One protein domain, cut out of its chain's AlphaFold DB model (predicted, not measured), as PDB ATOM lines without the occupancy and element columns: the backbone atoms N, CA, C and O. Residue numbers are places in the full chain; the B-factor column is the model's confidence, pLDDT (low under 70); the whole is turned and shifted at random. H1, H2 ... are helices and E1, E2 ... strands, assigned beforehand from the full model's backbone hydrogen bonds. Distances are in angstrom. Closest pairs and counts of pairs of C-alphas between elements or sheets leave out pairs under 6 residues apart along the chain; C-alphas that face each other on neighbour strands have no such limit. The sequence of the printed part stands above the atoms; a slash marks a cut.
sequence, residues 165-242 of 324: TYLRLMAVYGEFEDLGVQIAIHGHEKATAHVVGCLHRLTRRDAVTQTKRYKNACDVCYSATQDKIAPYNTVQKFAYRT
ATOM      1  N   THR A 165      24.113  16.782  25.040       86.31
ATOM      2  CA  THR A 165      24.975  16.614  23.861       86.31
ATOM      3  C   THR A 165      24.208  16.804  22.555       86.31
ATOM      4  O   THR A 165      24.722  17.424  21.627       86.31
ATOM      5  N   TYR A 166      22.960  16.337  22.473       89.81
ATOM      6  CA  TYR A 166      22.160  16.473  21.256       89.81
ATOM      7  C   TYR A 166      21.733  17.916  21.017       89.81
ATOM      8  O   TYR A 166      21.749  18.360  19.875       89.81
ATOM      9  N   LEU A 167      21.432  18.679  22.071       87.94
ATOM     10  CA  LEU A 167      21.154  20.111  21.944       87.94
ATOM     11  C   LEU A 167      22.375  20.896  21.468       87.94
ATOM     12  O   LEU A 167      22.241  21.775  20.624       87.94
ATOM     13  N   ARG A 168      23.574  20.549  21.945       87.38
ATOM     14  CA  ARG A 168      24.817  21.170  21.458       87.38
ATOM     15  C   ARG A 168      25.059  20.875  19.989       87.38
ATOM     16  O   ARG A 168      25.361  21.777  19.219       87.38
ATOM     17  N   LEU A 169      24.889  19.619  19.588       87.19
ATOM     18  CA  LEU A 169      25.002  19.239  18.184       87.19
ATOM     19  C   LEU A 169      23.922  19.915  17.338       87.19
ATOM     20  O   LEU A 169      24.230  20.355  16.241       87.19
ATOM     21  N   MET A 170      22.704  20.076  17.857       87.00
ATOM     22  CA  MET A 170      21.635  20.815  17.182       87.00
ATOM     23  C   MET A 170      21.984  22.302  17.025       87.00
ATOM     24  O   MET A 170      21.682  22.877  15.988       87.00
ATOM     25  N   ALA A 171      22.668  22.915  17.995       84.81
ATOM     26  CA  ALA A 171      23.133  24.299  17.892       84.81
ATOM     27  C   ALA A 171      24.245  24.492  16.842       84.81
ATOM     28  O   ALA A 171      24.365  25.569  16.273       84.81
ATOM     29  N   VAL A 172      25.055  23.462  16.569       84.62
ATOM     30  CA  VAL A 172      26.153  23.535  15.584       84.62
ATOM     31  C   VAL A 172      25.698  23.085  14.194       84.62
ATOM     32  O   VAL A 172      26.016  23.701  13.180       84.62
ATOM     33  N   TYR A 173      24.964  21.979  14.134       82.44
ATOM     34  CA  TYR A 173      24.657  21.248  12.910       82.44
ATOM     35  C   TYR A 173      23.180  21.270  12.521       82.44
ATOM     36  O   TYR A 173      22.838  20.834  11.424       82.44
ATOM     37  N   GLY A 174      22.300  21.733  13.406       78.25
ATOM     38  CA  GLY A 174      20.869  21.796  13.143       78.25
ATOM     39  C   GLY A 174      20.510  22.906  12.162       78.25
ATOM     40  O   GLY A 174      21.100  23.981  12.166       78.25
ATOM     41  N   GLU A 175      19.508  22.657  11.325       71.56
ATOM     42  CA  GLU A 175      18.932  23.679  10.451       71.56
ATOM     43  C   GLU A 175      18.120  24.685  11.290       71.56
ATOM     44  O   GLU A 175      17.132  24.319  11.939       71.56
ATOM     45  N   PHE A 176      18.493  25.964  11.260       60.97
ATOM     46  CA  PHE A 176      17.758  27.052  11.920       60.97
ATOM     47  C   PHE A 176      16.537  27.498  11.096       60.97
ATOM     48  O   PHE A 176      16.368  28.674  10.806       60.97
ATOM     49  N   GLU A 177      15.689  26.564  10.667       57.25
ATOM     50  CA  GLU A 177      14.450  26.911   9.948       57.25
ATOM     51  C   GLU A 177      13.298  27.298  10.893       57.25
ATOM     52  O   GLU A 177      12.315  27.889  10.459       57.25
ATOM     53  N   ASP A 178      13.433  27.044  12.200       55.34
ATOM     54  CA  ASP A 178      12.379  27.303  13.183       55.34
ATOM     55  C   ASP A 178      12.796  28.428  14.148       55.34
ATOM     56  O   ASP A 178      13.407  28.176  15.186       55.34
ATOM     57  N   LEU A 179      12.404  29.670  13.840       60.16
ATOM     58  CA  LEU A 179      12.591  30.880  14.669       60.16
ATOM     59  C   LEU A 179      11.905  30.821  16.054       60.16
ATOM     60  O   LEU A 179      11.944  31.789  16.805       60.16
ATOM     61  N   GLY A 180      11.246  29.713  16.400       75.50
ATOM     62  CA  GLY A 180      10.461  29.569  17.626       75.50
ATOM     63  C   GLY A 180      11.202  28.946  18.809       75.50
ATOM     64  O   GLY A 180      10.621  28.884  19.889       75.50
ATOM     65  N   VAL A 181      12.442  28.466  18.641       83.50
ATOM     66  CA  VAL A 181      13.196  27.773  19.703       83.50
ATOM     67  C   VAL A 181      14.614  28.327  19.839       83.50
ATOM     68  O   VAL A 181      15.372  28.372  18.876       83.50
ATOM     69  N   GLN A 182      14.992  28.681  21.063       83.50
ATOM     70  CA  GLN A 182      16.325  29.116  21.457       83.50
ATOM     71  C   GLN A 182      17.028  28.016  22.260       83.50
ATOM     72  O   GLN A 182      16.488  27.506  23.241       83.50
ATOM     73  N   ILE A 183      18.249  27.656  21.865       85.88
ATOM     74  CA  ILE A 183      19.095  26.727  22.625       85.88
ATOM     75  C   ILE A 183      20.047  27.548  23.497       85.88
ATOM     76  O   ILE A 183      20.846  28.323  22.980       85.88
ATOM     77  N   ALA A 184      19.972  27.361  24.812       83.31
ATOM     78  CA  ALA A 184      20.872  27.960  25.789       83.31
ATOM     79  C   ALA A 184      21.882  26.911  26.278       83.31
ATOM     80  O   ALA A 184      21.510  25.854  26.799       83.31
ATOM     81  N   ILE A 185      23.172  27.195  26.101       82.75
ATOM     82  CA  ILE A 185      24.269  26.327  26.536       82.75
ATOM     83  C   ILE A 185      24.834  26.902  27.836       82.75
ATOM     84  O   ILE A 185      25.389  27.996  27.850       82.75
ATOM     85  N   HIS A 186      24.693  26.156  28.929       79.19
ATOM     86  CA  HIS A 186      25.188  26.516  30.255       79.19
ATOM     87  C   HIS A 186      26.401  25.630  30.583       79.19
ATOM     88  O   HIS A 186      26.286  24.583  31.225       79.19
ATOM     89  N   GLY A 187      27.571  26.024  30.080       73.88
ATOM     90  CA  GLY A 187      28.825  25.293  30.284       73.88
ATOM     91  C   GLY A 187      28.855  23.879  29.679       73.88
ATOM     92  O   GLY A 187      28.088  23.533  28.771       73.88
ATOM     93  N   HIS A 188      29.768  23.046  30.191       66.12
ATOM     94  CA  HIS A 188      30.059  21.705  29.660       66.12
ATOM     95  C   HIS A 188      29.055  20.620  30.047       66.12
ATOM     96  O   HIS A 188      28.992  19.589  29.377       66.12
ATOM     97  N   GLU A 189      28.166  20.861  31.009       70.00
ATOM     98  CA  GLU A 189      27.249  19.818  31.497       70.00
ATOM     99  C   GLU A 189      25.776  20.102  31.204       70.00
ATOM    100  O   GLU A 189      24.994  19.167  31.039       70.00
ATOM    101  N   LYS A 190      25.388  21.371  31.033       80.06
ATOM    102  CA  LYS A 190      23.980  21.744  30.884       80.06
ATOM    103  C   LYS A 190      23.724  22.433  29.544       80.06
ATOM    104  O   LYS A 190      24.403  23.373  29.150       80.06
ATOM    105  N   ALA A 191      22.716  21.954  28.825       83.50
ATOM    106  CA  ALA A 191      22.153  22.618  27.657       83.50
ATOM    107  C   ALA A 191      20.634  22.500  27.746       83.50
ATOM    108  O   ALA A 191      20.117  21.438  28.094       83.50
ATOM    109  N   THR A 192      19.928  23.587  27.468       86.38
ATOM    110  CA  THR A 192      18.466  23.646  27.539       86.38
ATOM    111  C   THR A 192      17.916  24.272  26.266       86.38
ATOM    112  O   THR A 192      18.585  25.072  25.618       86.38
ATOM    113  N   ALA A 193      16.714  23.869  25.867       87.81
ATOM    114  CA  ALA A 193      16.019  24.458  24.729       87.81
ATOM    115  C   ALA A 193      14.732  25.103  25.216       87.81
ATOM    116  O   ALA A 193      13.941  24.456  25.899       87.81
ATOM    117  N   HIS A 194      14.513  26.352  24.842       86.75
ATOM    118  CA  HIS A 194      13.388  27.170  25.264       86.75
ATOM    119  C   HIS A 194      12.637  27.670  24.051       86.75
ATOM    120  O   HIS A 194      13.226  27.913  23.007       86.75
ATOM    121  N   VAL A 195      11.333  27.854  24.185       85.69
ATOM    122  CA  VAL A 195      10.569  28.565  23.157       85.69
ATOM    123  C   VAL A 195      10.894  30.051  23.264       85.69
ATOM    124  O   VAL A 195      11.130  30.551  24.367       85.69
ATOM    125  N   VAL A 196      10.927  30.759  22.136       83.50
ATOM    126  CA  VAL A 196      11.107  32.216  22.140       83.50
ATOM    127  C   VAL A 196      10.013  32.856  23.000       83.50
ATOM    128  O   VAL A 196       8.836  32.530  22.866       83.50
ATOM    129  N   GLY A 197      10.413  33.727  23.928       81.25
ATOM    130  CA  GLY A 197       9.512  34.284  24.943       81.25
ATOM    131  C   GLY A 197       9.384  33.439  26.217       81.25
ATOM    132  O   GLY A 197       8.486  33.679  27.021       81.25
ATOM    133  N   CYS A 198      10.260  32.451  26.433       83.62
ATOM    134  CA  CYS A 198      10.331  31.716  27.695       83.62
ATOM    135  C   CYS A 198      10.485  32.666  28.892       83.62
ATOM    136  O   CYS A 198      11.354  33.536  28.913       83.62
ATOM    137  N   LEU A 199       9.671  32.445  29.927       82.75
ATOM    138  CA  LEU A 199       9.687  33.245  31.156       82.75
ATOM    139  C   LEU A 199      10.831  32.863  32.108       82.75
ATOM    140  O   LEU A 199      10.945  33.450  33.176       82.75
ATOM    141  N   HIS A 200      11.617  31.835  31.767       81.94
ATOM    142  CA  HIS A 200      12.741  31.289  32.543       81.94
ATOM    143  C   HIS A 200      12.436  30.884  33.997       81.94
ATOM    144  O   HIS A 200      13.310  30.388  34.691       81.94
ATOM    145  N   ARG A 201      11.176  30.961  34.427       83.38
ATOM    146  CA  ARG A 201      10.695  30.550  35.745       83.38
ATOM    147  C   ARG A 201      10.112  29.138  35.713       83.38
ATOM    148  O   ARG A 201       9.349  28.803  34.804       83.38
ATOM    149  N   LEU A 202      10.420  28.324  36.718       81.50
ATOM    150  CA  LEU A 202       9.756  27.039  36.928       81.50
ATOM    151  C   LEU A 202       8.303  27.231  37.383       81.50
ATOM    152  O   LEU A 202       8.029  27.945  38.350       81.50
ATOM    153  N   THR A 203       7.379  26.523  36.734       79.62
ATOM    154  CA  THR A 203       5.968  26.459  37.142       79.62
ATOM    155  C   THR A 203       5.602  25.006  37.408       79.62
ATOM    156  O   THR A 203       5.516  24.214  36.471       79.62
ATOM    157  N   ARG A 204       5.376  24.638  38.676       76.06
ATOM    158  CA  ARG A 204       4.926  23.288  39.056       76.06
ATOM    159  C   ARG A 204       3.422  23.152  38.800       76.06
ATOM    160  O   ARG A 204       2.658  24.042  39.160       76.06
ATOM    161  N   ARG A 205       3.002  22.056  38.161       74.44
ATOM    162  CA  ARG A 205       1.585  21.763  37.870       74.44
ATOM    163  C   ARG A 205       1.197  20.382  38.394       74.44
ATOM    164  O   ARG A 205       1.886  19.403  38.096       74.44
ATOM    165  N   ASP A 206       0.080  20.299  39.115       58.25
ATOM    166  CA  ASP A 206      -0.338  19.079  39.826       58.25
ATOM    167  C   ASP A 206      -1.109  18.080  38.942       58.25
ATOM    168  O   ASP A 206      -0.991  16.870  39.125       58.25
ATOM    169  N   ALA A 207      -1.821  18.556  37.915       53.31
ATOM    170  CA  ALA A 207      -2.671  17.726  37.054       53.31
ATOM    171  C   ALA A 207      -1.987  17.351  35.725       53.31
ATOM    172  O   ALA A 207      -2.087  18.063  34.715       53.31
ATOM    173  N   VAL A 208      -1.281  16.215  35.693       54.25
ATOM    174  CA  VAL A 208      -0.565  15.777  34.488       54.25
ATOM    175  C   VAL A 208      -0.655  14.264  34.257       54.25
ATOM    176  O   VAL A 208      -0.180  13.467  35.057       54.25
ATOM    177  N   THR A 209      -1.211  13.885  33.103       53.47
ATOM    178  CA  THR A 209      -1.168  12.529  32.536       53.47
ATOM    179  C   THR A 209       0.244  12.167  32.054       53.47
ATOM    180  O   THR A 209       1.023  13.046  31.683       53.47
ATOM    181  N   GLN A 210       0.555  10.866  31.970       45.16
ATOM    182  CA  GLN A 210       1.863  10.282  31.597       45.16
ATOM    183  C   GLN A 210       2.473  10.819  30.275       45.16
ATOM    184  O   GLN A 210       3.672  10.701  30.032       45.16
ATOM    185  N   THR A 211       1.662  11.455  29.427       51.91
ATOM    186  CA  THR A 211       2.044  12.101  28.164       51.91
ATOM    187  C   THR A 211       2.646  13.506  28.285       51.91
ATOM    188  O   THR A 211       3.270  13.953  27.321       51.91
ATOM    189  N   LYS A 212       2.522  14.232  29.411       59.06
ATOM    190  CA  LYS A 212       3.081  15.600  29.508       59.06
ATOM    191  C   LYS A 212       4.456  15.598  30.177       59.06
ATOM    192  O   LYS A 212       4.601  15.825  31.374       59.06
ATOM    193  N   ARG A 213       5.489  15.407  29.352       59.66
ATOM    194  CA  ARG A 213       6.913  15.456  29.738       59.66
ATOM    195  C   ARG A 213       7.382  16.824  30.274       59.66
ATOM    196  O   ARG A 213       8.489  16.910  30.776       59.66
ATOM    197  N   TYR A 214       6.543  17.863  30.226       65.56
ATOM    198  CA  TYR A 214       6.891  19.270  30.492       65.56
ATOM    199  C   TYR A 214       6.289  19.825  31.799       65.56
ATOM    200  O   TYR A 214       5.983  21.013  31.885       65.56
ATOM    201  N   LYS A 215       6.083  18.965  32.812       66.50
ATOM    202  CA  LYS A 215       5.327  19.247  34.057       66.50
ATOM    203  C   LYS A 215       5.754  20.532  34.783       66.50
ATOM    204  O   LYS A 215       4.895  21.207  35.345       66.50
ATOM    205  N   ASN A 216       7.042  20.875  34.718       74.56
ATOM    206  CA  ASN A 216       7.609  21.990  35.477       74.56
ATOM    207  C   ASN A 216       8.065  23.183  34.608       74.56
ATOM    208  O   ASN A 216       8.611  24.153  35.127       74.56
ATOM    209  N   ALA A 217       7.875  23.133  33.286       80.38
ATOM    210  CA  ALA A 217       8.266  24.234  32.401       80.38
ATOM    211  C   ALA A 217       7.397  25.486  32.629       80.38
ATOM    212  O   ALA A 217       6.263  25.379  33.105       80.38
ATOM    213  N   CYS A 218       7.891  26.670  32.257       84.38
ATOM    214  CA  CYS A 218       7.083  27.893  32.288       84.38
ATOM    215  C   CYS A 218       5.830  27.769  31.398       84.38
ATOM    216  O   CYS A 218       5.757  26.886  30.540       84.38
ATOM    217  N   ASP A 219       4.837  28.642  31.582       82.50
ATOM    218  CA  ASP A 219       3.567  28.580  30.835       82.50
ATOM    219  C   ASP A 219       3.749  28.665  29.319       82.50
ATOM    220  O   ASP A 219       3.062  27.954  28.586       82.50
ATOM    221  N   VAL A 220       4.726  29.443  28.847       83.69
ATOM    222  CA  VAL A 220       5.039  29.584  27.417       83.69
ATOM    223  C   VAL A 220       5.563  28.270  26.838       83.69
ATOM    224  O   VAL A 220       4.981  27.727  25.899       83.69
ATOM    225  N   CYS A 221       6.612  27.703  27.440       81.50
ATOM    226  CA  CYS A 221       7.183  26.423  27.017       81.50
ATOM    227  C   CYS A 221       6.172  25.277  27.149       81.50
ATOM    228  O   CYS A 221       6.083  24.428  26.266       81.50
ATOM    229  N   TYR A 222       5.378  25.259  28.222       82.88
ATOM    230  CA  TYR A 222       4.335  24.257  28.412       82.88
ATOM    231  C   TYR A 222       3.256  24.366  27.328       82.88
ATOM    232  O   TYR A 222       2.982  23.374  26.658       82.88
ATOM    233  N   SER A 223       2.699  25.552  27.082       80.25
ATOM    234  CA  SER A 223       1.637  25.753  26.080       80.25
ATOM    235  C   SER A 223       2.116  25.412  24.672       80.25
ATOM    236  O   SER A 223       1.445  24.674  23.951       80.25
ATOM    237  N   ALA A 224       3.338  25.819  24.330       79.19
ATOM    238  CA  ALA A 224       3.976  25.465  23.071       79.19
ATOM    239  C   ALA A 224       4.202  23.957  22.907       79.19
ATOM    240  O   ALA A 224       4.338  23.497  21.788       79.19
ATOM    241  N   THR A 225       4.217  23.156  23.975       75.88
ATOM    242  CA  THR A 225       4.266  21.682  23.866       75.88
ATOM    243  C   THR A 225       2.881  21.034  23.774       75.88
ATOM    244  O   THR A 225       2.776  19.872  23.383       75.88
ATOM    245  N   GLN A 226       1.830  21.762  24.171       72.00
ATOM    246  CA  GLN A 226       0.443  21.290  24.224       72.00
ATOM    247  C   GLN A 226      -0.388  21.696  23.005       72.00
ATOM    248  O   GLN A 226      -1.512  21.214  22.888       72.00
ATOM    249  N   ASP A 227       0.124  22.548  22.113       65.19
ATOM    250  CA  ASP A 227      -0.583  22.891  20.881       65.19
ATOM    251  C   ASP A 227      -0.763  21.629  20.015       65.19
ATOM    252  O   ASP A 227       0.197  21.066  19.479       65.19
ATOM    253  N   LYS A 228      -2.013  21.151  19.990       59.47
ATOM    254  CA  LYS A 228      -2.508  19.972  19.266       59.47
ATOM    255  C   LYS A 228      -3.212  20.353  17.959       59.47
ATOM    256  O   LYS A 228      -3.615  19.454  17.228       59.47
ATOM    257  N   ILE A 229      -3.416  21.647  17.709       54.34
ATOM    258  CA  ILE A 229      -4.234  22.153  16.600       54.34
ATOM    259  C   ILE A 229      -3.386  22.222  15.320       54.34
ATOM    260  O   ILE A 229      -3.900  22.023  14.223       54.34
ATOM    261  N   ALA A 230      -2.068  22.406  15.449       49.06
ATOM    262  CA  ALA A 230      -1.141  22.342  14.324       49.06
ATOM    263  C   ALA A 230      -0.690  20.892  14.015       49.06
ATOM    264  O   ALA A 230      -0.123  20.223  14.889       49.06
ATOM    265  N   PRO A 231      -0.842  20.394  12.767       40.59
ATOM    266  CA  PRO A 231      -0.203  19.152  12.348       40.59
ATOM    267  C   PRO A 231       1.320  19.355  12.386       40.59
ATOM    268  O   PRO A 231       1.872  20.136  11.615       40.59
ATOM    269  N   TYR A 232       1.995  18.664  13.308       55.31
ATOM    270  CA  TYR A 232       3.397  18.886  13.689       55.31
ATOM    271  C   TYR A 232       3.679  20.277  14.270       55.31
ATOM    272  O   TYR A 232       4.271  21.144  13.624       55.31
ATOM    273  N   ASN A 233       3.345  20.438  15.545       72.00
ATOM    274  CA  ASN A 233       3.806  21.547  16.367       72.00
ATOM    275  C   ASN A 233       5.343  21.707  16.281       72.00
ATOM    276  O   ASN A 233       6.090  20.724  16.341       72.00
ATOM    277  N   THR A 234       5.815  22.947  16.138       75.38
ATOM    278  CA  THR A 234       7.230  23.353  16.061       75.38
ATOM    279  C   THR A 234       8.103  22.670  17.116       75.38
ATOM    280  O   THR A 234       9.200  22.205  16.810       75.38
ATOM    281  N   VAL A 235       7.594  22.496  18.340       78.81
ATOM    282  CA  VAL A 235       8.312  21.803  19.423       78.81
ATOM    283  C   VAL A 235       8.549  20.322  19.110       78.81
ATOM    284  O   VAL A 235       9.623  19.790  19.385       78.81
ATOM    285  N   GLN A 236       7.579  19.641  18.498       79.19
ATOM    286  CA  GLN A 236       7.723  18.234  18.112       79.19
ATOM    287  C   GLN A 236       8.715  18.070  16.958       79.19
ATOM    288  O   GLN A 236       9.550  17.164  17.001       79.19
ATOM    289  N   LYS A 237       8.680  18.966  15.959       80.75
ATOM    290  CA  LYS A 237       9.679  18.996  14.875       80.75
ATOM    291  C   LYS A 237      11.079  19.232  15.433       80.75
ATOM    292  O   LYS A 237      12.007  18.504  15.082       80.75
ATOM    293  N   PHE A 238      11.225  20.197  16.337       84.50
ATOM    294  CA  PHE A 238      12.484  20.474  17.021       84.50
ATOM    295  C   PHE A 238      12.992  19.257  17.802       84.50
ATOM    296  O   PHE A 238      14.138  18.839  17.622       84.50
ATOM    297  N   ALA A 239      12.140  18.636  18.622       83.25
ATOM    298  CA  ALA A 239      12.507  17.456  19.401       83.25
ATOM    299  C   ALA A 239      12.930  16.286  18.498       83.25
ATOM    300  O   ALA A 239      13.937  15.631  18.772       83.25
ATOM    301  N   TYR A 240      12.213  16.061  17.394       83.94
ATOM    302  CA  TYR A 240      12.543  15.033  16.408       83.94
ATOM    303  C   TYR A 240      13.896  15.283  15.727       83.94
ATOM    304  O   TYR A 240      14.724  14.375  15.631       83.94
ATOM    305  N   ARG A 241      14.165  16.521  15.294       84.12
ATOM    306  CA  ARG A 241      15.456  16.901  14.693       84.12
ATOM    307  C   ARG A 241      16.603  16.782  15.692       84.12
ATOM    308  O   ARG A 241      17.644  16.223  15.358       84.12
ATOM    309  N   THR A 242      16.375  17.193  16.936       87.19
ATOM    310  CA  THR A 242      17.354  17.051  18.021       87.19
ATOM    311  C   THR A 242      17.667  15.578  18.290       87.19
ATOM    312  O   THR A 242      18.826  15.214  18.432       87.19
TER     313      THR A 242
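AT A GLANCE: This is residues 165 to 242 of the 324 residues of an uncharacterized protein of Saprolegnia diclina (strain VS20) (UniProt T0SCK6). A strand hairpin, E1 and E2, has H1 and H3 over one face and H2 at the end where E2 finishes; a long loop, residues 196 to 218, swings out past H2. The printed part has 78 residues, with H1, E1, E2, H2 and H3 in order. Its class is mixed, under half of its residues being in named elements; it is compact, radius of gyration of the C-alphas 12.9 A, spanning 36 by 30 by 23 A.

HOW THE PARTS SIT: E1, residues 181 to 186, and E2, residues 190 to 195, form an antiparallel hairpin; N 184 and O 192 are 2.8 A apart, within hydrogen-bond range. H1, residues 165 to 173, comes closest to E2 at the C-alphas of Leu 167 and Ala 191, 6.3 A apart. H2, residues 219 to 226, comes closest to E2 at the C-alphas of Val 195 and Cys 221, 5.6 A apart. H3, residues 234 to 242, touches H1, about perpendicular at 82 degrees, the closest C-alphas being Met 170 and Thr 242, 5.8 A apart. H2 and H3 only just touch, with 3 pairs of C-alphas within 8 A, the closest being Thr 225 and Val 235. In H1, H2 and H3 every O i to N i+4 pair is within hydrogen-bond range.

IN THESE COORDINATES: H1 begins at C-alpha 165 (24.975, 16.614, 23.861); H3 ends at C-alpha 242 (17.354, 17.051, 18.021). From first to last C-alpha, E1 measures 16.0 A and E2 16.9 A.

THE WHOLE: The printed part has no cut. The link from E2 to H2 is long. Model confidence is under 70 at residues 176 to 179, 188, 206 to 215 and 227 to 232.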